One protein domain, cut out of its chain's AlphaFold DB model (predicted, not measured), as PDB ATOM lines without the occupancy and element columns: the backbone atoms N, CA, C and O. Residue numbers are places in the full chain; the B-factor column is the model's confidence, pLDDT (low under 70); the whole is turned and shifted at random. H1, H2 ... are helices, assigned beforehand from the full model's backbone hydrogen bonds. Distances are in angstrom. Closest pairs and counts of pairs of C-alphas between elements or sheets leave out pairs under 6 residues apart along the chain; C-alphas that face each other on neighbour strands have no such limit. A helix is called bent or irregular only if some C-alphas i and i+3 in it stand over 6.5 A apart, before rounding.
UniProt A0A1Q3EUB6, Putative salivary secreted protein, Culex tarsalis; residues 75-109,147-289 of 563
ATOM      1  N   LYS A  75     -55.629  32.412  59.178       51.09
ATOM      2  CA  LYS A  75     -56.342  32.134  57.926       51.09
ATOM      3  C   LYS A  75     -55.898  33.052  56.779       51.09
ATOM      4  O   LYS A  75     -55.564  32.560  55.703       51.09
ATOM      5  N   LEU A  76     -55.722  34.347  57.048       45.91
ATOM      6  CA  LEU A  76     -55.160  35.307  56.092       45.91
ATOM      7  C   LEU A  76     -53.713  34.953  55.703       45.91
ATOM      8  O   LEU A  76     -53.355  34.976  54.525       45.91
ATOM      9  N   THR A  77     -52.867  34.565  56.665       45.22
ATOM     10  CA  THR A  77     -51.481  34.128  56.379       45.22
ATOM     11  C   THR A  77     -51.462  32.944  55.413       45.22
ATOM     12  O   THR A  77     -50.684  32.917  54.459       45.22
ATOM     13  N   HIS A  78     -52.374  31.997  55.629       50.38
ATOM     14  CA  HIS A  78     -52.520  30.792  54.828       50.38
ATOM     15  C   HIS A  78     -52.998  31.076  53.397       50.38
ATOM     16  O   HIS A  78     -52.366  30.652  52.426       50.38
ATOM     17  N   GLN A  79     -54.067  31.859  53.246       49.50
ATOM     18  CA  GLN A  79     -54.597  32.250  51.936       49.50
ATOM     19  C   GLN A  79     -53.556  33.043  51.129       49.50
ATOM     20  O   GLN A  79     -53.368  32.805  49.936       49.50
ATOM     21  N   ARG A  80     -52.799  33.933  51.785       45.94
ATOM     22  CA  ARG A  80     -51.726  34.695  51.133       45.94
ATOM     23  C   ARG A  80     -50.578  33.815  50.644       45.94
ATOM     24  O   ARG A  80     -50.043  34.088  49.573       45.94
ATOM     25  N   LYS A  81     -50.216  32.764  51.384       49.28
ATOM     26  CA  LYS A  81     -49.190  31.788  50.977       49.28
ATOM     27  C   LYS A  81     -49.637  30.993  49.744       49.28
ATOM     28  O   LYS A  81     -48.882  30.894  48.779       49.28
ATOM     29  N   MET A  82     -50.887  30.519  49.737       50.44
ATOM     30  CA  MET A  82     -51.502  29.823  48.595       50.44
ATOM     31  C   MET A  82     -51.495  30.686  47.322       50.44
ATOM     32  O   MET A  82     -51.144  30.202  46.244       50.44
ATOM     33  N   MET A  83     -51.817  31.977  47.460       47.84
ATOM     34  CA  MET A  83     -51.799  32.946  46.360       47.84
ATOM     35  C   MET A  83     -50.373  33.280  45.889       47.84
ATOM     36  O   MET A  83     -50.088  33.217  44.695       47.84
ATOM     37  N   ALA A  84     -49.453  33.592  46.806       45.97
ATOM     38  CA  ALA A  84     -48.090  33.998  46.461       45.97
ATOM     39  C   ALA A  84     -47.297  32.899  45.731       45.97
ATOM     40  O   ALA A  84     -46.467  33.212  44.881       45.97
ATOM     41  N   LYS A  85     -47.583  31.622  46.023       47.47
ATOM     42  CA  LYS A  85     -46.848  30.472  45.477       47.47
ATOM     43  C   LYS A  85     -47.537  29.720  44.333       47.47
ATOM     44  O   LYS A  85     -46.989  28.738  43.843       47.47
ATOM     45  N   ARG A  86     -48.713  30.175  43.876       49.47
ATOM     46  CA  ARG A  86     -49.493  29.559  42.775       49.47
ATOM     47  C   ARG A  86     -49.798  28.064  42.980       49.47
ATOM     48  O   ARG A  86     -49.846  27.297  42.023       49.47
ATOM     49  N   TYR A  87     -50.046  27.641  44.220       39.00
ATOM     50  CA  TYR A  87     -50.436  26.255  44.540       39.00
ATOM     51  C   TYR A  87     -51.890  25.914  44.179       39.00
ATOM     52  O   TYR A  87     -52.357  24.803  44.421       39.00
ATOM     53  N   VAL A  88     -52.599  26.864  43.579       41.06
ATOM     54  CA  VAL A  88     -54.015  26.804  43.225       41.06
ATOM     55  C   VAL A  88     -54.201  27.089  41.742       41.06
ATOM     56  O   VAL A  88     -53.444  27.853  41.145       41.06
ATOM     57  N   THR A  89     -55.230  26.475  41.158       44.91
ATOM     58  CA  THR A  89     -55.696  26.791  39.805       44.91
ATOM     59  C   THR A  89     -56.145  28.252  39.721       44.91
ATOM     60  O   THR A  89     -56.494  28.868  40.730       44.91
ATOM     61  N   GLU A  90     -56.139  28.821  38.516       44.31
ATOM     62  CA  GLU A  90     -56.430  30.243  38.291       44.31
ATOM     63  C   GLU A  90     -57.828  30.657  38.795       44.31
ATOM     64  O   GLU A  90     -57.997  31.742  39.355       44.31
ATOM     65  N   ASP A  91     -58.808  29.757  38.697       49.31
ATOM     66  CA  ASP A  91     -60.162  29.978  39.211       49.31
ATOM     67  C   ASP A  91     -60.209  29.973  40.747       49.31
ATOM     68  O   ASP A  91     -60.806  30.863  41.356       49.31
ATOM     69  N   ARG A  92     -59.486  29.052  41.403       45.31
ATOM     70  CA  ARG A  92     -59.421  28.996  42.872       45.31
ATOM     71  C   ARG A  92     -58.612  30.154  43.459       45.31
ATOM     72  O   ARG A  92     -58.899  30.599  44.567       45.31
ATOM     73  N   TYR A  93     -57.638  30.681  42.717       37.88
ATOM     74  CA  TYR A  93     -56.920  31.904  43.080       37.88
ATOM     75  C   TYR A  93     -57.872  33.104  43.189       37.88
ATOM     76  O   TYR A  93     -57.803  33.849  44.163       37.88
ATOM     77  N   LYS A  94     -58.800  33.273  42.234       44.84
ATOM     78  CA  LYS A  94     -59.780  34.377  42.253       44.84
ATOM     79  C   LYS A  94     -60.734  34.288  43.447       44.84
ATOM     80  O   LYS A  94     -61.004  35.311  44.072       44.84
ATOM     81  N   GLU A  95     -61.190  33.087  43.800       58.34
ATOM     82  CA  GLU A  95     -62.014  32.859  44.999       58.34
ATOM     83  C   GLU A  95     -61.241  33.155  46.295       58.34
ATOM     84  O   GLU A  95     -61.753  33.839  47.180       58.34
ATOM     85  N   LEU A  96     -59.979  32.720  46.385       44.47
ATOM     86  CA  LEU A  96     -59.102  32.975  47.536       44.47
ATOM     87  C   LEU A  96     -58.820  34.465  47.761       44.47
ATOM     88  O   LEU A  96     -58.760  34.898  48.909       44.47
ATOM     89  N   VAL A  97     -58.681  35.256  46.692       42.12
ATOM     90  CA  VAL A  97     -58.541  36.720  46.788       42.12
ATOM     91  C   VAL A  97     -59.794  37.342  47.412       42.12
ATOM     92  O   VAL A  97     -59.687  38.194  48.293       42.12
ATOM     93  N   GLN A  98     -60.983  36.898  46.996       50.81
ATOM     94  CA  GLN A  98     -62.252  37.422  47.509       50.81
ATOM     95  C   GLN A  98     -62.497  37.028  48.973       50.81
ATOM     96  O   GLN A  98     -62.951  37.859  49.762       50.81
ATOM     97  N   GLU A  99     -62.175  35.787  49.353       52.78
ATOM     98  CA  GLU A  99     -62.235  35.330  50.748       52.78
ATOM     99  C   GLU A  99     -61.245  36.099  51.638       52.78
ATOM    100  O   GLU A  99     -61.624  36.560  52.716       52.78
ATOM    101  N   TYR A 100     -60.014  36.311  51.160       43.91
ATOM    102  CA  TYR A 100     -58.977  37.068  51.867       43.91
ATOM    103  C   TYR A 100     -59.390  38.523  52.116       43.91
ATOM    104  O   TYR A 100     -59.266  39.027  53.232       43.91
ATOM    105  N   ASP A 101     -59.938  39.202  51.106       47.44
ATOM    106  CA  ASP A 101     -60.410  40.582  51.253       47.44
ATOM    107  C   ASP A 101     -61.615  40.692  52.200       47.44
ATOM    108  O   ASP A 101     -61.759  41.690  52.914       47.44
ATOM    109  N   LYS A 102     -62.482  39.675  52.234       60.59
ATOM    110  CA  LYS A 102     -63.621  39.625  53.156       60.59
ATOM    111  C   LYS A 102     -63.159  39.466  54.607       60.59
ATOM    112  O   LYS A 102     -63.596  40.226  55.468       60.59
ATOM    113  N   GLU A 103     -62.248  38.533  54.863       49.66
ATOM    114  CA  GLU A 103     -61.688  38.294  56.199       49.66
ATOM    115  C   GLU A 103     -60.865  39.481  56.703       49.66
ATOM    116  O   GLU A 103     -60.940  39.839  57.878       49.66
ATOM    117  N   LEU A 104     -60.129  40.150  55.811       46.41
ATOM    118  CA  LEU A 104     -59.388  41.360  56.145       46.41
ATOM    119  C   LEU A 104     -60.327  42.490  56.593       46.41
ATOM    120  O   LEU A 104     -60.034  43.161  57.581       46.41
ATOM    121  N   LYS A 105     -61.472  42.667  55.920       55.53
ATOM    122  CA  LYS A 105     -62.486  43.669  56.293       55.53
ATOM    123  C   LYS A 105     -63.168  43.356  57.626       55.53
ATOM    124  O   LYS A 105     -63.421  44.272  58.406       55.53
ATOM    125  N   GLU A 106     -63.459  42.089  57.911       58.28
ATOM    126  CA  GLU A 106     -64.019  41.674  59.209       58.28
ATOM    127  C   GLU A 106     -63.029  41.914  60.359       58.28
ATOM    128  O   GLU A 106     -63.419  42.369  61.440       58.28
ATOM    129  N   LEU A 107     -61.739  41.678  60.106       49.44
ATOM    130  CA  LEU A 107     -60.661  41.942  61.052       49.44
ATOM    131  C   LEU A 107     -60.468  43.452  61.283       49.44
ATOM    132  O   LEU A 107     -60.376  43.889  62.428       49.44
ATOM    133  N   GLU A 108     -60.468  44.261  60.217       51.25
ATOM    134  CA  GLU A 108     -60.415  45.729  60.294       51.25
ATOM    135  C   GLU A 108     -61.594  46.302  61.091       51.25
ATOM    136  O   GLU A 108     -61.392  47.166  61.942       51.25
ATOM    137  N   ARG A 109     -62.810  45.779  60.886       59.62
ATOM    138  CA  ARG A 109     -63.997  46.190  61.649       59.62
ATOM    139  C   ARG A 109     -63.858  45.878  63.142       59.62
ATOM    140  O   ARG A 109     -64.125  46.747  63.965       59.62
ATOM    141  N   LEU A 147     -33.233  45.603  51.867       52.56
ATOM    142  CA  LEU A 147     -33.081  44.309  52.529       52.56
ATOM    143  C   LEU A 147     -33.689  43.188  51.690       52.56
ATOM    144  O   LEU A 147     -32.989  42.224  51.421       52.56
ATOM    145  N   ARG A 148     -34.928  43.324  51.199       62.16
ATOM    146  CA  ARG A 148     -35.550  42.333  50.298       62.16
ATOM    147  C   ARG A 148     -34.716  42.094  49.043       62.16
ATOM    148  O   ARG A 148     -34.568  40.953  48.622       62.16
ATOM    149  N   THR A 149     -34.158  43.152  48.457       66.94
ATOM    150  CA  THR A 149     -33.309  43.051  47.261       66.94
ATOM    151  C   THR A 149     -32.026  42.270  47.554       66.94
ATOM    152  O   THR A 149     -31.661  41.366  46.801       66.94
ATOM    153  N   TRP A 150     -31.361  42.571  48.673       64.31
ATOM    154  CA  TRP A 150     -30.189  41.826  49.135       64.31
ATOM    155  C   TRP A 150     -30.511  40.376  49.473       64.31
ATOM    156  O   TRP A 150     -29.723  39.484  49.173       64.31
ATOM    157  N   ASP A 151     -31.676  40.143  50.058       65.12
ATOM    158  CA  ASP A 151     -32.142  38.830  50.470       65.12
ATOM    159  C   ASP A 151     -32.418  37.927  49.252       65.12
ATOM    160  O   ASP A 151     -31.943  36.794  49.207       65.12
ATOM    161  N   ILE A 152     -33.057  38.470  48.206       69.06
ATOM    162  CA  ILE A 152     -33.229  37.816  46.895       69.06
ATOM    163  C   ILE A 152     -31.871  37.511  46.252       69.06
ATOM    164  O   ILE A 152     -31.641  36.403  45.771       69.06
ATOM    165  N   LYS A 153     -30.940  38.476  46.255       72.88
ATOM    166  CA  LYS A 153     -29.609  38.299  45.655       72.88
ATOM    167  C   LYS A 153     -28.791  37.228  46.380       72.88
ATOM    168  O   LYS A 153     -28.119  36.423  45.742       72.88
ATOM    169  N   ASN A 154     -28.853  37.209  47.709       72.38
ATOM    170  CA  ASN A 154     -28.165  36.225  48.538       72.38
ATOM    171  C   ASN A 154     -28.726  34.813  48.317       72.38
ATOM    172  O   ASN A 154     -27.957  33.863  48.200       72.38
ATOM    173  N   ASP A 155     -30.047  34.669  48.204       68.12
ATOM    174  CA  ASP A 155     -30.654  33.374  47.889       68.12
ATOM    175  C   ASP A 155     -30.336  32.913  46.456       68.12
ATOM    176  O   ASP A 155     -30.067  31.729  46.252       68.12
ATOM    177  N   GLY A 156     -30.245  33.836  45.489       70.88
ATOM    178  CA  GLY A 156     -29.743  33.548  44.139       70.88
ATOM    179  C   GLY A 156     -28.310  33.001  44.139       70.88
ATOM    180  O   GLY A 156     -28.051  31.952  43.555       70.88
ATOM    181  N   LEU A 157     -27.397  33.627  44.888       76.38
ATOM    182  CA  LEU A 157     -26.019  33.137  45.042       76.38
ATOM    183  C   LEU A 157     -25.952  31.767  45.732       76.38
ATOM    184  O   LEU A 157     -25.120  30.929  45.391       76.38
ATOM    185  N   ARG A 158     -26.826  31.508  46.714       78.06
ATOM    186  CA  ARG A 158     -26.914  30.185  47.359       78.06
ATOM    187  C   ARG A 158     -27.366  29.106  46.382       78.06
ATOM    188  O   ARG A 158     -26.853  27.992  46.470       78.06
ATOM    189  N   LYS A 159     -28.292  29.431  45.478       77.31
ATOM    190  CA  LYS A 159     -28.736  28.537  44.406       77.31
ATOM    191  C   LYS A 159     -27.599  28.251  43.423       77.31
ATOM    192  O   LYS A 159     -27.310  27.090  43.182       77.31
ATOM    193  N   GLU A 160     -26.885  29.275  42.956       78.88
ATOM    194  CA  GLU A 160     -25.724  29.094  42.067       78.88
ATOM    195  C   GLU A 160     -24.633  28.222  42.709       78.88
ATOM    196  O   GLU A 160     -24.077  27.331  42.071       78.88
ATOM    197  N   LEU A 161     -24.360  28.422  44.004       79.81
ATOM    198  CA  LEU A 161     -23.431  27.573  44.753       79.81
ATOM    199  C   LEU A 161     -23.938  26.134  44.894       79.81
ATOM    200  O   LEU A 161     -23.143  25.201  44.826       79.81
ATOM    201  N   PHE A 162     -25.240  25.946  45.118       82.00
ATOM    202  CA  PHE A 162     -25.855  24.622  45.138       82.00
ATOM    203  C   PHE A 162     -25.681  23.921  43.786       82.00
ATOM    204  O   PHE A 162     -25.140  22.816  43.764       82.00
ATOM    205  N   ASP A 163     -26.036  24.581  42.683       77.94
ATOM    206  CA  ASP A 163     -25.900  24.048  41.324       77.94
ATOM    207  C   ASP A 163     -24.435  23.687  41.014       77.94
ATOM    208  O   ASP A 163     -24.150  22.583  40.553       77.94
ATOM    209  N   HIS A 164     -23.479  24.539  41.395       81.50
ATOM    210  CA  HIS A 164     -22.048  24.257  41.248       81.50
ATOM    211  C   HIS A 164     -21.586  23.015  42.038       81.50
ATOM    212  O   HIS A 164     -20.789  22.204  41.550       81.50
ATOM    213  N   PHE A 165     -22.078  22.822  43.269       82.50
ATOM    214  CA  PHE A 165     -21.756  21.623  44.052       82.50
ATOM    215  C   PHE A 165     -22.394  20.355  43.483       82.50
ATOM    216  O   PHE A 165     -21.795  19.283  43.565       82.50
ATOM    217  N   ILE A 166     -23.566  20.471  42.857       75.69
ATOM    218  CA  ILE A 166     -24.171  19.376  42.097       75.69
ATOM    219  C   ILE A 166     -23.309  19.008  40.891       75.69
ATOM    220  O   ILE A 166     -22.988  17.835  40.706       75.69
ATOM    221  N   GLU A 167     -22.908  19.993  40.088       78.00
ATOM    222  CA  GLU A 167     -22.107  19.776  38.879       78.00
ATOM    223  C   GLU A 167     -20.736  19.162  39.185       78.00
ATOM    224  O   GLU A 167     -20.253  18.314  38.435       78.00
ATOM    225  N   SER A 168     -20.138  19.536  40.318       79.19
ATOM    226  CA  SER A 168     -18.872  18.975  40.807       79.19
ATOM    227  C   SER A 168     -19.013  17.628  41.534       79.19
ATOM    228  O   SER A 168     -18.006  17.047  41.935       79.19
ATOM    229  N   GLY A 169     -20.235  17.110  41.709       72.44
ATOM    230  CA  GLY A 169     -20.504  15.828  42.370       72.44
ATOM    231  C   GLY A 169     -20.384  15.846  43.900       72.44
ATOM    232  O   GLY A 169     -20.432  14.790  44.531       72.44
ATOM    233  N   ASN A 170     -20.253  17.019  44.527       82.31
ATOM    234  CA  ASN A 170     -20.114  17.152  45.977       82.31
ATOM    235  C   ASN A 170     -21.485  17.215  46.674       82.31
ATOM    236  O   ASN A 170     -21.993  18.285  47.023       82.31
ATOM    237  N   VAL A 171     -22.080  16.038  46.893       79.62
ATOM    238  CA  VAL A 171     -23.425  15.879  47.478       79.62
ATOM    239  C   VAL A 171     -23.544  16.527  48.864       79.62
ATOM    240  O   VAL A 171     -24.562  17.151  49.163       79.62
ATOM    241  N   ASP A 172     -22.524  16.423  49.715       83.50
ATOM    242  CA  ASP A 172     -22.599  16.927  51.093       83.50
ATOM    243  C   ASP A 172     -22.602  18.454  51.163       83.50
ATOM    244  O   ASP A 172     -23.382  19.047  51.917       83.50
ATOM    245  N   LEU A 173     -21.770  19.117  50.354       83.00
ATOM    246  CA  LEU A 173     -21.799  20.575  50.253       83.00
ATOM    247  C   LEU A 173     -23.083  21.062  49.576       83.00
ATOM    248  O   LEU A 173     -23.656  22.054  50.039       83.00
ATOM    249  N   ALA A 174     -23.583  20.336  48.570       81.62
ATOM    250  CA  ALA A 174     -24.873  20.625  47.952       81.62
ATOM    251  C   ALA A 174     -26.004  20.580  48.996       81.62
ATOM    252  O   ALA A 174     -26.725  21.561  49.151       81.62
ATOM    253  N   LYS A 175     -26.102  19.518  49.809       82.38
ATOM    254  CA  LYS A 175     -27.089  19.415  50.904       82.38
ATOM    255  C   LYS A 175     -27.000  20.578  51.893       82.38
ATOM    256  O   LYS A 175     -28.018  21.165  52.261       82.38
ATOM    257  N   ARG A 176     -25.783  20.948  52.314       83.69
ATOM    258  CA  ARG A 176     -25.576  22.073  53.243       83.69
ATOM    259  C   ARG A 176     -26.090  23.381  52.655       83.69
ATOM    260  O   ARG A 176     -26.782  24.117  53.355       83.69
ATOM    261  N   LYS A 177     -25.784  23.670  51.389       82.75
ATOM    262  CA  LYS A 177     -26.273  24.884  50.721       82.75
ATOM    263  C   LYS A 177     -27.772  24.840  50.475       82.75
ATOM    264  O   LYS A 177     -28.439  25.833  50.746       82.75
ATOM    265  N   PHE A 178     -28.304  23.682  50.097       80.50
ATOM    266  CA  PHE A 178     -29.734  23.469  49.926       80.50
ATOM    267  C   PHE A 178     -30.511  23.798  51.204       80.50
ATOM    268  O   PHE A 178     -31.440  24.590  51.160       80.50
ATOM    269  N   SER A 179     -30.066  23.311  52.368       78.75
ATOM    270  CA  SER A 179     -30.725  23.580  53.662       78.75
ATOM    271  C   SER A 179     -30.802  25.066  54.059       78.75
ATOM    272  O   SER A 179     -31.545  25.425  54.971       78.75
ATOM    273  N   GLN A 180     -30.028  25.930  53.393       77.81
ATOM    274  CA  GLN A 180     -29.961  27.374  53.635       77.81
ATOM    275  C   GLN A 180     -30.807  28.187  52.644       77.81
ATOM    276  O   GLN A 180     -30.854  29.417  52.763       77.81
ATOM    277  N   LEU A 181     -31.435  27.539  51.657       70.44
ATOM    278  CA  LEU A 181     -32.328  28.186  50.697       70.44
ATOM    279  C   LEU A 181     -33.656  28.564  51.356       70.44
ATOM    280  O   LEU A 181     -34.097  27.945  52.327       70.44
ATOM    281  N   LYS A 182     -34.313  29.595  50.820       66.38
ATOM    282  CA  LYS A 182     -35.695  29.902  51.185       66.38
ATOM    283  C   LYS A 182     -36.685  29.068  50.387       66.38
ATOM    284  O   LYS A 182     -36.425  28.636  49.268       66.38
ATOM    285  N   SER A 183     -37.867  28.953  50.983       59.47
ATOM    286  CA  SER A 183     -39.064  28.268  50.498       59.47
ATOM    287  C   SER A 183     -39.379  28.507  49.009       59.47
ATOM    288  O   SER A 183     -39.817  27.590  48.323       59.47
ATOM    289  N   ASP A 184     -39.144  29.711  48.475       58.34
ATOM    290  CA  ASP A 184     -39.417  30.046  47.063       58.34
ATOM    291  C   ASP A 184     -38.439  29.404  46.063       58.34
ATOM    292  O   ASP A 184     -38.771  29.256  44.890       58.34
ATOM    293  N   TYR A 185     -37.264  28.973  46.526       60.56
ATOM    294  CA  TYR A 185     -36.201  28.415  45.690       60.56
ATOM    295  C   TYR A 185     -36.058  26.896  45.809       60.56
ATOM    296  O   TYR A 185     -35.427  26.295  44.944       60.56
ATOM    297  N   PHE A 186     -36.636  26.247  46.831       64.31
ATOM    298  CA  PHE A 186     -36.555  24.784  46.978       64.31
ATOM    299  C   PHE A 186     -37.167  24.065  45.794       64.31
ATOM    300  O   PHE A 186     -36.581  23.146  45.229       64.31
ATOM    301  N   THR A 187     -38.359  24.510  45.421       58.75
ATOM    302  CA  THR A 187     -39.072  23.990  44.277       58.75
ATOM    303  C   THR A 187     -38.255  24.245  43.024       58.75
ATOM    304  O   THR A 187     -37.974  23.289  42.326       58.75
ATOM    305  N   GLU A 188     -37.784  25.465  42.762       60.38
ATOM    306  CA  GLU A 188     -36.999  25.778  41.558       60.38
ATOM    307  C   GLU A 188     -35.679  24.981  41.453       60.38
ATOM    308  O   GLU A 188     -35.346  24.497  40.375       60.38
ATOM    309  N   ALA A 189     -34.969  24.790  42.569       56.91
ATOM    310  CA  ALA A 189     -33.723  24.022  42.652       56.91
ATOM    311  C   ALA A 189     -33.930  22.500  42.519       56.91
ATOM    312  O   ALA A 189     -33.059  21.796  42.017       56.91
ATOM    313  N   ILE A 190     -35.086  21.977  42.948       54.72
ATOM    314  CA  ILE A 190     -35.494  20.581  42.701       54.72
ATOM    315  C   ILE A 190     -36.121  20.425  41.301       54.72
ATOM    316  O   ILE A 190     -36.069  19.341  40.713       54.72
ATOM    317  N   PHE A 191     -36.720  21.492  40.759       53.34
ATOM    318  CA  PHE A 191     -37.401  21.523  39.463       53.34
ATOM    319  C   PHE A 191     -36.430  21.555  38.289       53.34
ATOM    320  O   PHE A 191     -36.782  21.042  37.225       53.34
ATOM    321  N   THR A 192     -35.238  22.134  38.431       53.94
ATOM    322  CA  THR A 192     -34.275  22.140  37.334       53.94
ATOM    323  C   THR A 192     -33.758  20.725  37.079       53.94
ATOM    324  O   THR A 192     -33.250  20.031  37.959       53.94
ATOM    325  N   GLU A 193     -33.852  20.295  35.817       54.88
ATOM    326  CA  GLU A 193     -33.329  19.016  35.320       54.88
ATOM    327  C   GLU A 193     -31.847  18.787  35.665       54.88
ATOM    328  O   GLU A 193     -31.383  17.661  35.566       54.88
ATOM    329  N   VAL A 194     -31.109  19.817  36.092       56.94
ATOM    330  CA  VAL A 194     -29.691  19.784  36.475       56.94
ATOM    331  C   VAL A 194     -29.419  18.724  37.545       56.94
ATOM    332  O   VAL A 194     -28.643  17.799  37.303       56.94
ATOM    333  N   ALA A 195     -30.110  18.762  38.688       61.53
ATOM    334  CA  ALA A 195     -29.879  17.791  39.758       61.53
ATOM    335  C   ALA A 195     -30.135  16.345  39.284       61.53
ATOM    336  O   ALA A 195     -29.375  15.424  39.597       61.53
ATOM    337  N   TRP A 196     -31.174  16.142  38.468       64.81
ATOM    338  CA  TRP A 196     -31.523  14.829  37.916       64.81
ATOM    339  C   TRP A 196     -30.562  14.373  36.815       64.81
ATOM    340  O   TRP A 196     -30.232  13.189  36.744       64.81
ATOM    341  N   LYS A 197     -30.071  15.303  35.993       64.25
ATOM    342  CA  LYS A 197     -29.099  15.075  34.920       64.25
ATOM    343  C   LYS A 197     -27.743  14.650  35.476       64.25
ATOM    344  O   LYS A 197     -27.113  13.770  34.886       64.25
ATOM    345  N   HIS A 198     -27.330  15.236  36.602       63.62
ATOM    346  CA  HIS A 198     -26.021  15.007  37.212       63.62
ATOM    347  C   HIS A 198     -26.004  13.827  38.195       63.62
ATOM    348  O   HIS A 198     -25.172  12.938  38.034       63.62
ATOM    349  N   PHE A 199     -26.930  13.744  39.158       63.62
ATOM    350  CA  PHE A 199     -26.900  12.656  40.148       63.62
ATOM    351  C   PHE A 199     -27.560  11.364  39.674       63.62
ATOM    352  O   PHE A 199     -27.161  10.286  40.110       63.62
ATOM    353  N   LYS A 200     -28.602  11.457  38.831       67.19
ATOM    354  CA  LYS A 200     -29.426  10.315  38.380       67.19
ATOM    355  C   LYS A 200     -29.863   9.369  39.518       67.19
ATOM    356  O   LYS A 200     -30.061   8.179  39.286       67.19
ATOM    357  N   SER A 201     -30.018   9.886  40.740       73.50
ATOM    358  CA  SER A 201     -30.254   9.092  41.949       73.50
ATOM    359  C   SER A 201     -31.484   9.590  42.700       73.50
ATOM    360  O   SER A 201     -31.502  10.714  43.202       73.50
ATOM    361  N   VAL A 202     -32.505   8.734  42.796       79.38
ATOM    362  CA  VAL A 202     -33.717   8.993  43.592       79.38
ATOM    363  C   VAL A 202     -33.362   9.186  45.063       79.38
ATOM    364  O   VAL A 202     -33.932  10.052  45.711       79.38
ATOM    365  N   ASP A 203     -32.378   8.439  45.562       77.88
ATOM    366  CA  ASP A 203     -31.944   8.497  46.955       77.88
ATOM    367  C   ASP A 203     -31.429   9.891  47.352       77.88
ATOM    368  O   ASP A 203     -31.873  10.481  48.340       77.88
ATOM    369  N   VAL A 204     -30.544  10.471  46.534       78.69
ATOM    370  CA  VAL A 204     -30.036  11.836  46.759       78.69
ATOM    371  C   VAL A 204     -31.187  12.845  46.738       78.69
ATOM    372  O   VAL A 204     -31.237  13.750  47.566       78.69
ATOM    373  N   MET A 205     -32.148  12.658  45.834       82.12
ATOM    374  CA  MET A 205     -33.302  13.546  45.701       82.12
ATOM    375  C   MET A 205     -34.239  13.474  46.902       82.12
ATOM    376  O   MET A 205     -34.654  14.512  47.410       82.12
ATOM    377  N   THR A 206     -34.531  12.274  47.406       84.75
ATOM    378  CA  THR A 206     -35.326  12.098  48.628       84.75
ATOM    379  C   THR A 206     -34.638  12.708  49.847       84.75
ATOM    380  O   THR A 206     -35.305  13.325  50.671       84.75
ATOM    381  N   GLN A 207     -33.303  12.649  49.923       83.62
ATOM    382  CA  GLN A 207     -32.549  13.302  50.998       83.62
ATOM    383  C   GLN A 207     -32.633  14.832  50.932       83.62
ATOM    384  O   GLN A 207     -32.693  15.476  51.973       83.62
ATOM    385  N   LEU A 208     -32.657  15.431  49.737       82.88
ATOM    386  CA  LEU A 208     -32.875  16.876  49.591       82.88
ATOM    387  C   LEU A 208     -34.303  17.271  49.983       82.88
ATOM    388  O   LEU A 208     -34.491  18.271  50.672       82.88
ATOM    389  N   VAL A 209     -35.302  16.470  49.597       86.56
ATOM    390  CA  VAL A 209     -36.706  16.680  49.990       86.56
ATOM    391  C   VAL A 209     -36.871  16.645  51.513       86.56
ATOM    392  O   VAL A 209     -37.583  17.486  52.058       86.56
ATOM    393  N   ASP A 210     -36.183  15.738  52.211       86.31
ATOM    394  CA  ASP A 210     -36.250  15.625  53.676       86.31
ATOM    395  C   ASP A 210     -35.738  16.882  54.410       86.31
ATOM    396  O   ASP A 210     -36.174  17.178  55.522       86.31
ATOM    397  N   LEU A 211     -34.875  17.683  53.768       83.94
ATOM    398  CA  LEU A 211     -34.388  18.957  54.315       83.94
ATOM    399  C   LEU A 211     -35.441  20.079  54.269       83.94
ATOM    400  O   LEU A 211     -35.265  21.109  54.929       83.94
ATOM    401  N   ILE A 212     -36.524  19.909  53.504       81.94
ATOM    402  CA  ILE A 212     -37.598  20.898  53.395       81.94
ATOM    403  C   ILE A 212     -38.515  20.771  54.613       81.94
ATOM    404  O   ILE A 212     -39.185  19.760  54.813       81.94
ATOM    405  N   LYS A 213     -38.554  21.823  55.433       81.38
ATOM    406  CA  LYS A 213     -39.360  21.854  56.666       81.38
ATOM    407  C   LYS A 213     -40.848  22.081  56.414       81.38
ATOM    408  O   LYS A 213     -41.671  21.580  57.168       81.38
ATOM    409  N   ASP A 214     -41.176  22.862  55.391       77.56
ATOM    410  CA  ASP A 214     -42.553  23.196  55.041       77.56
ATOM    411  C   ASP A 214     -43.221  22.020  54.322       77.56
ATOM    412  O   ASP A 214     -42.723  21.569  53.290       77.56
ATOM    413  N   LEU A 215     -44.335  21.507  54.853       81.19
ATOM    414  CA  LEU A 215     -44.957  20.300  54.302       81.19
ATOM    415  C   LEU A 215     -45.584  20.514  52.921       81.19
ATOM    416  O   LEU A 215     -45.619  19.565  52.135       81.19
ATOM    417  N   ASP A 216     -46.036  21.729  52.591       79.31
ATOM    418  CA  ASP A 216     -46.556  22.022  51.251       79.31
ATOM    419  C   ASP A 216     -45.424  21.968  50.223       79.31
ATOM    420  O   ASP A 216     -45.529  21.270  49.210       79.31
ATOM    421  N   ASP A 217     -44.317  22.660  50.505       79.50
ATOM    422  CA  ASP A 217     -43.138  22.669  49.638       79.50
ATOM    423  C   ASP A 217     -42.516  21.272  49.530       79.50
ATOM    424  O   ASP A 217     -42.146  20.837  48.436       79.50
ATOM    425  N   ARG A 218     -42.437  20.543  50.651       85.88
ATOM    426  CA  ARG A 218     -41.920  19.172  50.702       85.88
ATOM    427  C   ARG A 218     -42.782  18.239  49.862       85.88
ATOM    428  O   ARG A 218     -42.244  17.475  49.064       85.88
ATOM    429  N   THR A 219     -44.107  18.331  49.975       87.69
ATOM    430  CA  THR A 219     -45.048  17.529  49.174       87.69
ATOM    431  C   THR A 219     -44.942  17.862  47.687       87.69
ATOM    432  O   THR A 219     -44.922  16.963  46.839       87.69
ATOM    433  N   GLN A 220     -44.816  19.146  47.349       85.06
ATOM    434  CA  GLN A 220     -44.648  19.581  45.967       85.06
ATOM    435  C   GLN A 220     -43.333  19.066  45.366       85.06
ATOM    436  O   GLN A 220     -43.339  18.534  44.252       85.06
ATOM    437  N   ALA A 221     -42.230  19.174  46.107       84.44
ATOM    438  CA  ALA A 221     -40.928  18.654  45.714       84.44
ATOM    439  C   ALA A 221     -40.946  17.125  45.556       84.44
ATOM    440  O   ALA A 221     -40.505  16.601  44.531       84.44
ATOM    441  N   LEU A 222     -41.538  16.409  46.515       88.25
ATOM    442  CA  LEU A 222     -41.678  14.952  46.484       88.25
ATOM    443  C   LEU A 222     -42.487  14.478  45.272       88.25
ATOM    444  O   LEU A 222     -42.100  13.530  44.590       88.25
ATOM    445  N   SER A 223     -43.567  15.185  44.939       86.81
ATOM    446  CA  SER A 223     -44.346  14.904  43.734       86.81
ATOM    447  C   SER A 223     -43.526  15.053  42.451       86.81
ATOM    448  O   SER A 223     -43.738  14.286  41.506       86.81
ATOM    449  N   GLN A 224     -42.602  16.013  42.394       81.25
ATOM    450  CA  GLN A 224     -41.724  16.168  41.238       81.25
ATOM    451  C   GLN A 224     -40.682  15.050  41.177       81.25
ATOM    452  O   GLN A 224     -40.458  14.487  40.104       81.25
ATOM    453  N   VAL A 225     -40.099  14.680  42.321       83.44
ATOM    454  CA  VAL A 225     -39.186  13.534  42.429       83.44
ATOM    455  C   VAL A 225     -39.865  12.263  41.926       83.44
ATOM    456  O   VAL A 225     -39.300  11.553  41.097       83.44
ATOM    457  N   TYR A 226     -41.114  12.029  42.330       84.81
ATOM    458  CA  TYR A 226     -41.926  10.913  41.853       84.81
ATOM    459  C   TYR A 226     -42.165  10.939  40.341       84.81
ATOM    460  O   TYR A 226     -41.988   9.927  39.656       84.81
ATOM    461  N   ARG A 227     -42.527  12.103  39.791       81.25
ATOM    462  CA  ARG A 227     -42.751  12.274  38.350       81.25
ATOM    463  C   ARG A 227     -41.484  12.000  37.537       81.25
ATOM    464  O   ARG A 227     -41.551  11.294  36.531       81.25
ATOM    465  N   ASN A 228     -40.342  12.513  37.989       77.69
ATOM    466  CA  ASN A 228     -39.053  12.304  37.335       77.69
ATOM    467  C   ASN A 228     -38.621  10.836  37.441       77.69
ATOM    468  O   ASN A 228     -38.266  10.231  36.429       77.69
ATOM    469  N   ALA A 229     -38.750  10.221  38.620       78.44
ATOM    470  CA  ALA A 229     -38.463   8.802  38.813       78.44
ATOM    471  C   ALA A 229     -39.274   7.922  37.848       78.44
ATOM    472  O   ALA A 229     -38.693   7.069  37.183       78.44
ATOM    473  N   LYS A 230     -40.578   8.190  37.669       76.00
ATOM    474  CA  LYS A 230     -41.435   7.502  36.680       76.00
ATOM    475  C   LYS A 230     -40.951   7.643  35.234       76.00
ATOM    476  O   LYS A 230     -41.080   6.708  34.444       76.00
ATOM    477  N   MET A 231     -40.428   8.810  34.860       69.25
ATOM    478  CA  MET A 231     -39.920   9.052  33.508       69.25
ATOM    479  C   MET A 231     -38.658   8.223  33.228       69.25
ATOM    480  O   MET A 231     -38.526   7.647  32.147       69.25
ATOM    481  N   TYR A 232     -37.767   8.098  34.217       59.94
ATOM    482  CA  TYR A 232     -36.512   7.346  34.099       59.94
ATOM    483  C   TYR A 232     -36.635   5.844  34.431       59.94
ATOM    484  O   TYR A 232     -35.763   5.064  34.025       59.94
ATOM    485  N   SER A 233     -37.705   5.422  35.121       54.97
ATOM    486  CA  SER A 233     -37.962   4.034  35.547       54.97
ATOM    487  C   SER A 233     -38.532   3.121  34.460       54.97
ATOM    488  O   SER A 233     -38.650   1.920  34.680       54.97
ATOM    489  N   ARG A 234     -38.794   3.625  33.243       51.03
ATOM    490  CA  ARG A 234     -39.194   2.795  32.083       51.03
ATOM    491  C   ARG A 234     -38.180   1.699  31.695       51.03
ATOM    492  O   ARG A 234     -38.448   0.922  30.788       51.03
ATOM    493  N   PHE A 235     -37.039   1.608  32.380       41.22
ATOM    494  CA  PHE A 235     -35.958   0.671  32.099       41.22
ATOM    495  C   PHE A 235     -35.504  -0.046  33.390       41.22
ATOM    496  O   PHE A 235     -34.639   0.477  34.091       41.22
ATOM    497  N   ARG A 236     -36.029  -1.262  33.631       48.75
ATOM    498  CA  ARG A 236     -35.620  -2.287  34.635       48.75
ATOM    499  C   ARG A 236     -36.139  -2.166  36.083       48.75
ATOM    500  O   ARG A 236     -36.395  -1.081  36.590       48.75
ATOM    501  N   ILE A 237     -36.250  -3.333  36.739       45.84
ATOM    502  CA  ILE A 237     -36.749  -3.546  38.116       45.84
ATOM    503  C   ILE A 237     -35.852  -2.874  39.170       45.84
ATOM    504  O   ILE A 237     -36.388  -2.298  40.115       45.84
ATOM    505  N   GLU A 238     -34.529  -2.827  38.960       50.00
ATOM    506  CA  GLU A 238     -33.566  -2.079  39.798       50.00
ATOM    507  C   GLU A 238     -34.001  -0.617  40.009       50.00
ATOM    508  O   GLU A 238     -33.949  -0.085  41.113       50.00
ATOM    509  N   LYS A 239     -34.543   0.034  38.970       59.16
ATOM    510  CA  LYS A 239     -35.058   1.409  39.081       59.16
ATOM    511  C   LYS A 239     -36.398   1.486  39.805       59.16
ATOM    512  O   LYS A 239     -36.738   2.544  40.326       59.16
ATOM    513  N   ASN A 240     -37.158   0.396  39.866       63.91
ATOM    514  CA  ASN A 240     -38.446   0.376  40.548       63.91
ATOM    515  C   ASN A 240     -38.284   0.265  42.066       63.91
ATOM    516  O   ASN A 240     -39.039   0.922  42.773       63.91
ATOM    517  N   ALA A 241     -37.282  -0.464  42.577       70.31
ATOM    518  CA  ALA A 241     -37.014  -0.530  44.020       70.31
ATOM    519  C   ALA A 241     -36.766   0.864  44.627       70.31
ATOM    520  O   ALA A 241     -37.201   1.145  45.739       70.31
ATOM    521  N   THR A 242     -36.180   1.788  43.860       74.62
ATOM    522  CA  THR A 242     -36.003   3.180  44.304       74.62
ATOM    523  C   THR A 242     -37.316   3.942  44.531       74.62
ATOM    524  O   THR A 242     -37.328   4.903  45.296       74.62
ATOM    525  N   LEU A 243     -38.445   3.505  43.952       83.69
ATOM    526  CA  LEU A 243     -39.764   4.080  44.253       83.69
ATOM    527  C   LEU A 243     -40.190   3.812  45.704       83.69
ATOM    528  O   LEU A 243     -40.935   4.615  46.262       83.69
ATOM    529  N   LEU A 244     -39.663   2.756  46.339       87.25
ATOM    530  CA  LEU A 244     -39.888   2.477  47.762       87.25
ATOM    531  C   LEU A 244     -39.321   3.595  48.653       87.25
ATOM    532  O   LEU A 244     -39.885   3.883  49.704       87.25
ATOM    533  N   LEU A 245     -38.245   4.269  48.220       87.44
ATOM    534  CA  LEU A 245     -37.688   5.429  48.930       87.44
ATOM    535  C   LEU A 245     -38.636   6.631  48.872       87.44
ATOM    536  O   LEU A 245     -38.756   7.378  49.836       87.44
ATOM    537  N   ILE A 246     -39.340   6.801  47.751       89.69
ATOM    538  CA  ILE A 246     -40.330   7.868  47.590       89.69
ATOM    539  C   ILE A 246     -41.535   7.593  48.490       89.69
ATOM    540  O   ILE A 246     -41.990   8.499  49.180       89.69
ATOM    541  N   GLU A 247     -42.024   6.351  48.536       91.12
ATOM    542  CA  GLU A 247     -43.116   5.974  49.441       91.12
ATOM    543  C   GLU A 247     -42.722   6.119  50.913       91.12
ATOM    544  O   GLU A 247     -43.511   6.626  51.707       91.12
ATOM    545  N   ALA A 248     -41.481   5.778  51.271       91.12
ATOM    546  CA  ALA A 248     -40.953   6.021  52.609       91.12
ATOM    547  C   ALA A 248     -41.019   7.508  52.991       91.12
ATOM    548  O   ALA A 248     -41.452   7.839  54.095       91.12
ATOM    549  N   GLU A 249     -40.652   8.410  52.077       91.19
ATOM    550  CA  GLU A 249     -40.778   9.854  52.297       91.19
ATOM    551  C   GLU A 249     -42.236  10.324  52.371       91.19
ATOM    552  O   GLU A 249     -42.559  11.176  53.197       91.19
ATOM    553  N   VAL A 250     -43.141   9.752  51.569       92.56
ATOM    554  CA  VAL A 250     -44.581  10.049  51.656       92.56
ATOM    555  C   VAL A 250     -45.130   9.672  53.031       92.56
ATOM    556  O   VAL A 250     -45.827  10.479  53.645       92.56
ATOM    557  N   ILE A 251     -44.776   8.490  53.543       91.56
ATOM    558  CA  ILE A 251     -45.194   8.017  54.869       91.56
ATOM    559  C   ILE A 251     -44.651   8.935  55.965       91.56
ATOM    560  O   ILE A 251     -45.402   9.323  56.855       91.56
ATOM    561  N   LYS A 252     -43.385   9.371  55.879       90.56
ATOM    562  CA  LYS A 252     -42.830  10.351  56.829       90.56
ATOM    563  C   LYS A 252     -43.645  11.645  56.856       90.56
ATOM    564  O   LYS A 252     -43.938  12.158  57.934       90.56
ATOM    565  N   VAL A 253     -44.034  12.165  55.688       89.88
ATOM    566  CA  VAL A 253     -44.879  13.367  55.600       89.88
ATOM    567  C   VAL A 253     -46.264  13.101  56.203       89.88
ATOM    568  O   VAL A 253     -46.752  13.927  56.971       89.88
ATOM    569  N   GLN A 254     -46.879  11.947  55.935       89.50
ATOM    570  CA  GLN A 254     -48.157  11.560  56.550       89.50
ATOM    571  C   GLN A 254     -48.065  11.470  58.082       89.50
ATOM    572  O   GLN A 254     -48.940  11.989  58.773       89.50
ATOM    573  N   ASP A 255     -46.986  10.901  58.620       86.62
ATOM    574  CA  ASP A 255     -46.741  10.834  60.064       86.62
ATOM    575  C   ASP A 255     -46.577  12.230  60.679       86.62
ATOM    576  O   ASP A 255     -47.022  12.481  61.801       86.62
ATOM    577  N   MET A 256     -45.935  13.157  59.964       83.75
ATOM    578  CA  MET A 256     -45.802  14.554  60.386       83.75
ATOM    579  C   MET A 256     -47.168  15.250  60.439       83.75
ATOM    580  O   MET A 256     -47.466  15.919  61.433       83.75
ATOM    581  N   ILE A 257     -48.022  15.032  59.433       81.12
ATOM    582  CA  ILE A 257     -49.405  15.534  59.404       81.12
ATOM    583  C   ILE A 257     -50.206  14.957  60.579       81.12
ATOM    584  O   ILE A 257     -50.850  15.705  61.314       81.12
ATOM    585  N   ALA A 258     -50.111  13.646  60.824       81.69
ATOM    586  CA  ALA A 258     -50.787  12.978  61.938       81.69
ATOM    587  C   ALA A 258     -50.340  13.507  63.316       81.69
ATOM    588  O   ALA A 258     -51.129  13.541  64.258       81.69
ATOM    589  N   LYS A 259     -49.091  13.979  63.430       78.56
ATOM    590  CA  LYS A 259     -48.548  14.654  64.625       78.56
ATOM    591  C   LYS A 259     -48.956  16.130  64.742       78.56
ATOM    592  O   LYS A 259     -48.480  16.818  65.644       78.56
ATOM    593  N   GLY A 260     -49.825  16.621  63.862       69.44
ATOM    594  CA  GLY A 260     -50.370  17.977  63.899       69.44
ATOM    595  C   GLY A 260     -49.530  19.023  63.169       69.44
ATOM    596  O   GLY A 260     -49.756  20.217  63.371       69.44
ATOM    597  N   GLN A 261     -48.562  18.615  62.338       72.25
ATOM    598  CA  GLN A 261     -47.906  19.559  61.434       72.25
ATOM    599  C   GLN A 261     -48.856  19.982  60.317       72.25
ATOM    600  O   GLN A 261     -49.672  19.204  59.826       72.25
ATOM    601  N   PHE A 262     -48.751  21.249  59.935       75.12
ATOM    602  CA  PHE A 262     -49.704  21.874  59.039       75.12
ATOM    603  C   PHE A 262     -49.402  21.560  57.567       75.12
ATOM    604  O   PHE A 262     -48.258  21.656  57.130       75.12
ATOM    605  N   ILE A 263     -50.441  21.241  56.795       77.31
ATOM    606  CA  ILE A 263     -50.401  21.084  55.338       77.31
ATOM    607  C   ILE A 263     -51.691  21.652  54.734       77.31
ATOM    608  O   ILE A 263     -52.763  21.587  55.342       77.31
ATOM    609  N   THR A 264     -51.613  22.231  53.540       74.44
ATOM    610  CA  THR A 264     -52.802  22.652  52.792       74.44
ATOM    611  C   THR A 264     -53.600  21.439  52.314       74.44
ATOM    612  O   THR A 264     -53.035  20.435  51.885       74.44
ATOM    613  N   TYR A 265     -54.929  21.565  52.268       76.19
ATOM    614  CA  TYR A 265     -55.817  20.511  51.760       76.19
ATOM    615  C   TYR A 265     -55.430  20.019  50.351       76.19
ATOM    616  O   TYR A 265     -55.492  18.830  50.059       76.19
ATOM    617  N   ILE A 266     -54.992  20.925  49.468       76.19
ATOM    618  CA  ILE A 266     -54.599  20.576  48.094       76.19
ATOM    619  C   ILE A 266     -53.351  19.689  48.088       76.19
ATOM    620  O   ILE A 266     -53.302  18.709  47.342       76.19
ATOM    621  N   GLN A 267     -52.349  20.019  48.906       83.62
ATOM    622  CA  GLN A 267     -51.138  19.207  49.010       83.62
ATOM    623  C   GLN A 267     -51.424  17.893  49.735       83.62
ATOM    624  O   GLN A 267     -50.932  16.854  49.310       83.62
ATOM    625  N   GLU A 268     -52.298  17.899  50.739       84.31
ATOM    626  CA  GLU A 268     -52.752  16.680  51.406       84.31
ATOM    627  C   GLU A 268     -53.451  15.716  50.429       84.31
ATOM    628  O   GLU A 268     -53.106  14.538  50.361       84.31
ATOM    629  N   GLU A 269     -54.373  16.212  49.599       87.06
ATOM    630  CA  GLU A 269     -55.028  15.428  48.542       87.06
ATOM    631  C   GLU A 269     -54.028  14.892  47.513       87.06
ATOM    632  O   GLU A 269     -54.121  13.750  47.052       87.06
ATOM    633  N   LYS A 270     -53.033  15.703  47.151       88.56
ATOM    634  CA  LYS A 270     -51.967  15.297  46.235       88.56
ATOM    635  C   LYS A 270     -51.096  14.193  46.834       88.56
ATOM    636  O   LYS A 270     -50.775  13.228  46.138       88.56
ATOM    637  N   LEU A 271     -50.757  14.311  48.116       91.06
ATOM    638  CA  LEU A 271     -50.017  13.313  48.878       91.06
ATOM    639  C   LEU A 271     -50.807  12.001  48.966       91.06
ATOM    640  O   LEU A 271     -50.245  10.945  48.694       91.06
ATOM    641  N   LYS A 272     -52.117  12.062  49.251       89.69
ATOM    642  CA  LYS A 272     -53.015  10.892  49.281       89.69
ATOM    643  C   LYS A 272     -53.058  10.162  47.940       89.69
ATOM    644  O   LYS A 272     -52.884   8.949  47.901       89.69
ATOM    645  N   LYS A 273     -53.232  10.884  46.828       90.31
ATOM    646  CA  LYS A 273     -53.228  10.281  45.481       90.31
ATOM    647  C   LYS A 273     -51.895   9.609  45.162       90.31
ATOM    648  O   LYS A 273     -51.871   8.481  44.682       90.31
ATOM    649  N   MET A 274     -50.792  10.290  45.463       89.25
ATOM    650  CA  MET A 274     -49.450   9.749  45.261       89.25
ATOM    651  C   MET A 274     -49.203   8.504  46.118       89.25
ATOM    652  O   MET A 274     -48.625   7.545  45.614       89.25
ATOM    653  N   PHE A 275     -49.673   8.493  47.368       89.94
ATOM    654  CA  PHE A 275     -49.598   7.334  48.254       89.94
ATOM    655  C   PHE A 275     -50.309   6.119  47.651       89.94
ATOM    656  O   PHE A 275     -49.682   5.081  47.508       89.94
ATOM    657  N   VAL A 276     -51.558   6.262  47.194       89.06
ATOM    658  CA  VAL A 276     -52.317   5.158  46.570       89.06
ATOM    659  C   VAL A 276     -51.606   4.600  45.329       89.06
ATOM    660  O   VAL A 276     -51.542   3.388  45.126       89.06
ATOM    661  N   GLU A 277     -51.039   5.466  44.483       87.19
ATOM    662  CA  GLU A 277     -50.298   5.017  43.299       87.19
ATOM    663  C   GLU A 277     -48.981   4.307  43.646       87.19
ATOM    664  O   GLU A 277     -48.607   3.335  42.982       87.19
ATOM    665  N   LEU A 278     -48.250   4.818  44.641       87.56
ATOM    666  CA  LEU A 278     -47.021   4.203  45.144       87.56
ATOM    667  C   LEU A 278     -47.316   2.859  45.799       87.56
ATOM    668  O   LEU A 278     -46.639   1.885  45.495       87.56
ATOM    669  N   GLU A 279     -48.395   2.778  46.565       85.19
ATOM    670  CA  GLU A 279     -48.812   1.576  47.264       85.19
ATOM    671  C   GLU A 279     -49.042   0.400  46.294       85.19
ATOM    672  O   GLU A 279     -48.506  -0.697  46.486       85.19
ATOM    673  N   ALA A 280     -49.773   0.642  45.200       82.88
ATOM    674  CA  ALA A 280     -49.980  -0.348  44.142       82.88
ATOM    675  C   ALA A 280     -48.662  -0.736  43.443       82.88
ATOM    676  O   ALA A 280     -48.468  -1.881  43.021       82.88
ATOM    677  N   LYS A 281     -47.724   0.212  43.317       80.88
ATOM    678  CA  LYS A 281     -46.392  -0.058  42.761       80.88
ATOM    679  C   LYS A 281     -45.539  -0.885  43.708       80.88
ATOM    680  O   LYS A 281     -44.852  -1.780  43.230       80.88
ATOM    681  N   THR A 282     -45.613  -0.646  45.009       82.06
ATOM    682  CA  THR A 282     -44.928  -1.444  46.023       82.06
ATOM    683  C   THR A 282     -45.392  -2.884  45.991       82.06
ATOM    684  O   THR A 282     -44.556  -3.778  46.040       82.06
ATOM    685  N   GLU A 283     -46.685  -3.142  45.796       81.62
ATOM    686  CA  GLU A 283     -47.177  -4.512  45.619       81.62
ATOM    687  C   GLU A 283     -46.596  -5.191  44.381       81.62
ATOM    688  O   GLU A 283     -46.135  -6.334  44.448       81.62
ATOM    689  N   GLN A 284     -46.548  -4.470  43.261       81.50
ATOM    690  CA  GLN A 284     -45.938  -4.959  42.029       81.50
ATOM    691  C   GLN A 284     -44.438  -5.240  42.211       81.50
ATOM    692  O   GLN A 284     -43.957  -6.302  41.811       81.50
ATOM    693  N   ILE A 285     -43.709  -4.303  42.825       79.50
ATOM    694  CA  ILE A 285     -42.274  -4.410  43.103       79.50
ATOM    695  C   ILE A 285     -42.017  -5.589  44.029       79.50
ATOM    696  O   ILE A 285     -41.203  -6.432  43.685       79.50
ATOM    697  N   ALA A 286     -42.733  -5.678  45.153       79.38
ATOM    698  CA  ALA A 286     -42.607  -6.736  46.149       79.38
ATOM    699  C   ALA A 286     -42.912  -8.129  45.564       79.38
ATOM    700  O   ALA A 286     -42.259  -9.105  45.920       79.38
ATOM    701  N   SER A 287     -43.860  -8.226  44.626       76.06
ATOM    702  CA  SER A 287     -44.217  -9.495  43.970       76.06
ATOM    703  C   SER A 287     -43.141  -9.991  42.996       76.06
ATOM    704  O   SER A 287     -42.937 -11.196  42.855       76.06
ATOM    705  N   GLN A 288     -42.448  -9.065  42.327       75.62
ATOM    706  CA  GLN A 288     -41.312  -9.348  41.434       75.62
ATOM    707  C   GLN A 288     -39.962  -9.283  42.167       75.62
ATOM    708  O   GLN A 288     -38.906  -9.529  41.585       75.62
ATOM    709  N   PHE A 289     -39.993  -8.929  43.450       72.25
ATOM    710  CA  PHE A 289     -38.824  -8.717  44.282       72.25
ATOM    711  C   PHE A 289     -38.053 -10.022  44.385       72.25
ATOM    712  O   PHE A 289     -38.632 -11.090  44.617       72.25
TER     713      PHE A 289
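What this domain is: This is residues 75 to 109 and 147 to 289 of the 563 residues of the protein "Putative salivary secreted protein" of Culex tarsalis (UniProt A0A1Q3EUB6). Mostly aligned helices are stacked one on the next, from H3 at one end through H5, H7 and H8 to H10 and H11 at the other; the hairpin of H1 and H2 is set off to one side. Short H4 and H6 pack on H3, and H9 is a small turn near the last residues of H11. The printed part has 178 residues with eleven named helices, H1 to H11 in order, and no named strand; its class is all helix. It is compact by its radius of gyration of the C-alphas, 18.3 A, yet elongated in outline, spanning 62 by 39 by 30 A.

How they stand to each other: H1, residues 75 to 84, and H2, residues 90 to 109, form a helical hairpin, closest at the C-alphas of Leu 76 and Tyr 100, 6.0 A apart. H3, residues 147 to 167, is apart from both. H4, residues 171 to 178, forms a hairpin with H3, opposite ways at a shallow tilt of 13 degrees, touching residues 158 to 166 of H3 alone; the closest C-alphas are those of Phe 162 and Ala 174, 5.0 A. H5, residues 183 to 191, touches residues 155 to 163 of H3 alone, closest at C-alphas 159 and 189, 7.0 A. H5 is irregular, but only just: C-alphas 184 and 187 are 6.7 A apart. H6, residues 193 to 199, touches residues 163 to 167 of H3 alone, closest at C-alphas 166 and 195, 6.4 A. H7, residues 202 to 210, forms a hairpin with H8, residues 215 to 232, at 8 degrees; the C-alphas of Val 209 and Arg 218 are closest, 5.8 A. H8 is the hub, touching four helices, among them H5, closest at C-alphas 187 and 221, 5.8 A. H9, residues 237 to 241, is close to but not clearly touching H8. H8, H10, residues 243 to 258, and H11, residues 265 to 288, make an up-and-down bundle, each running against the one before; the closest C-alphas of H10 and H11 are those of Glu 247 and Leu 278, 6.1 A. Every O i to N i+4 pair is within hydrogen-bond range in each helix but H5, with 3 of 5.

Where its parts are: H1 begins at C-alpha 75, (-56.342, 32.134, 57.926). H2 is 29.3 A long, H3 30.1 A, H8 25.4 A and H10 22.7 A. H11, 34.8 A, ends at C-alpha 288, (-41.312, -9.348, 41.434).

The domain as a whole: The farthest C-alphas, 109 and 288, are 63.3 A apart. Residues 110 to 146 are not printed; the gap from C-alpha 109 to 147 is 32.3 A. No link printed whole is long. Mean pLDDT of the printed part is 70.7; 72 residues are under 70, among them 75 to 109 and 182 to 200.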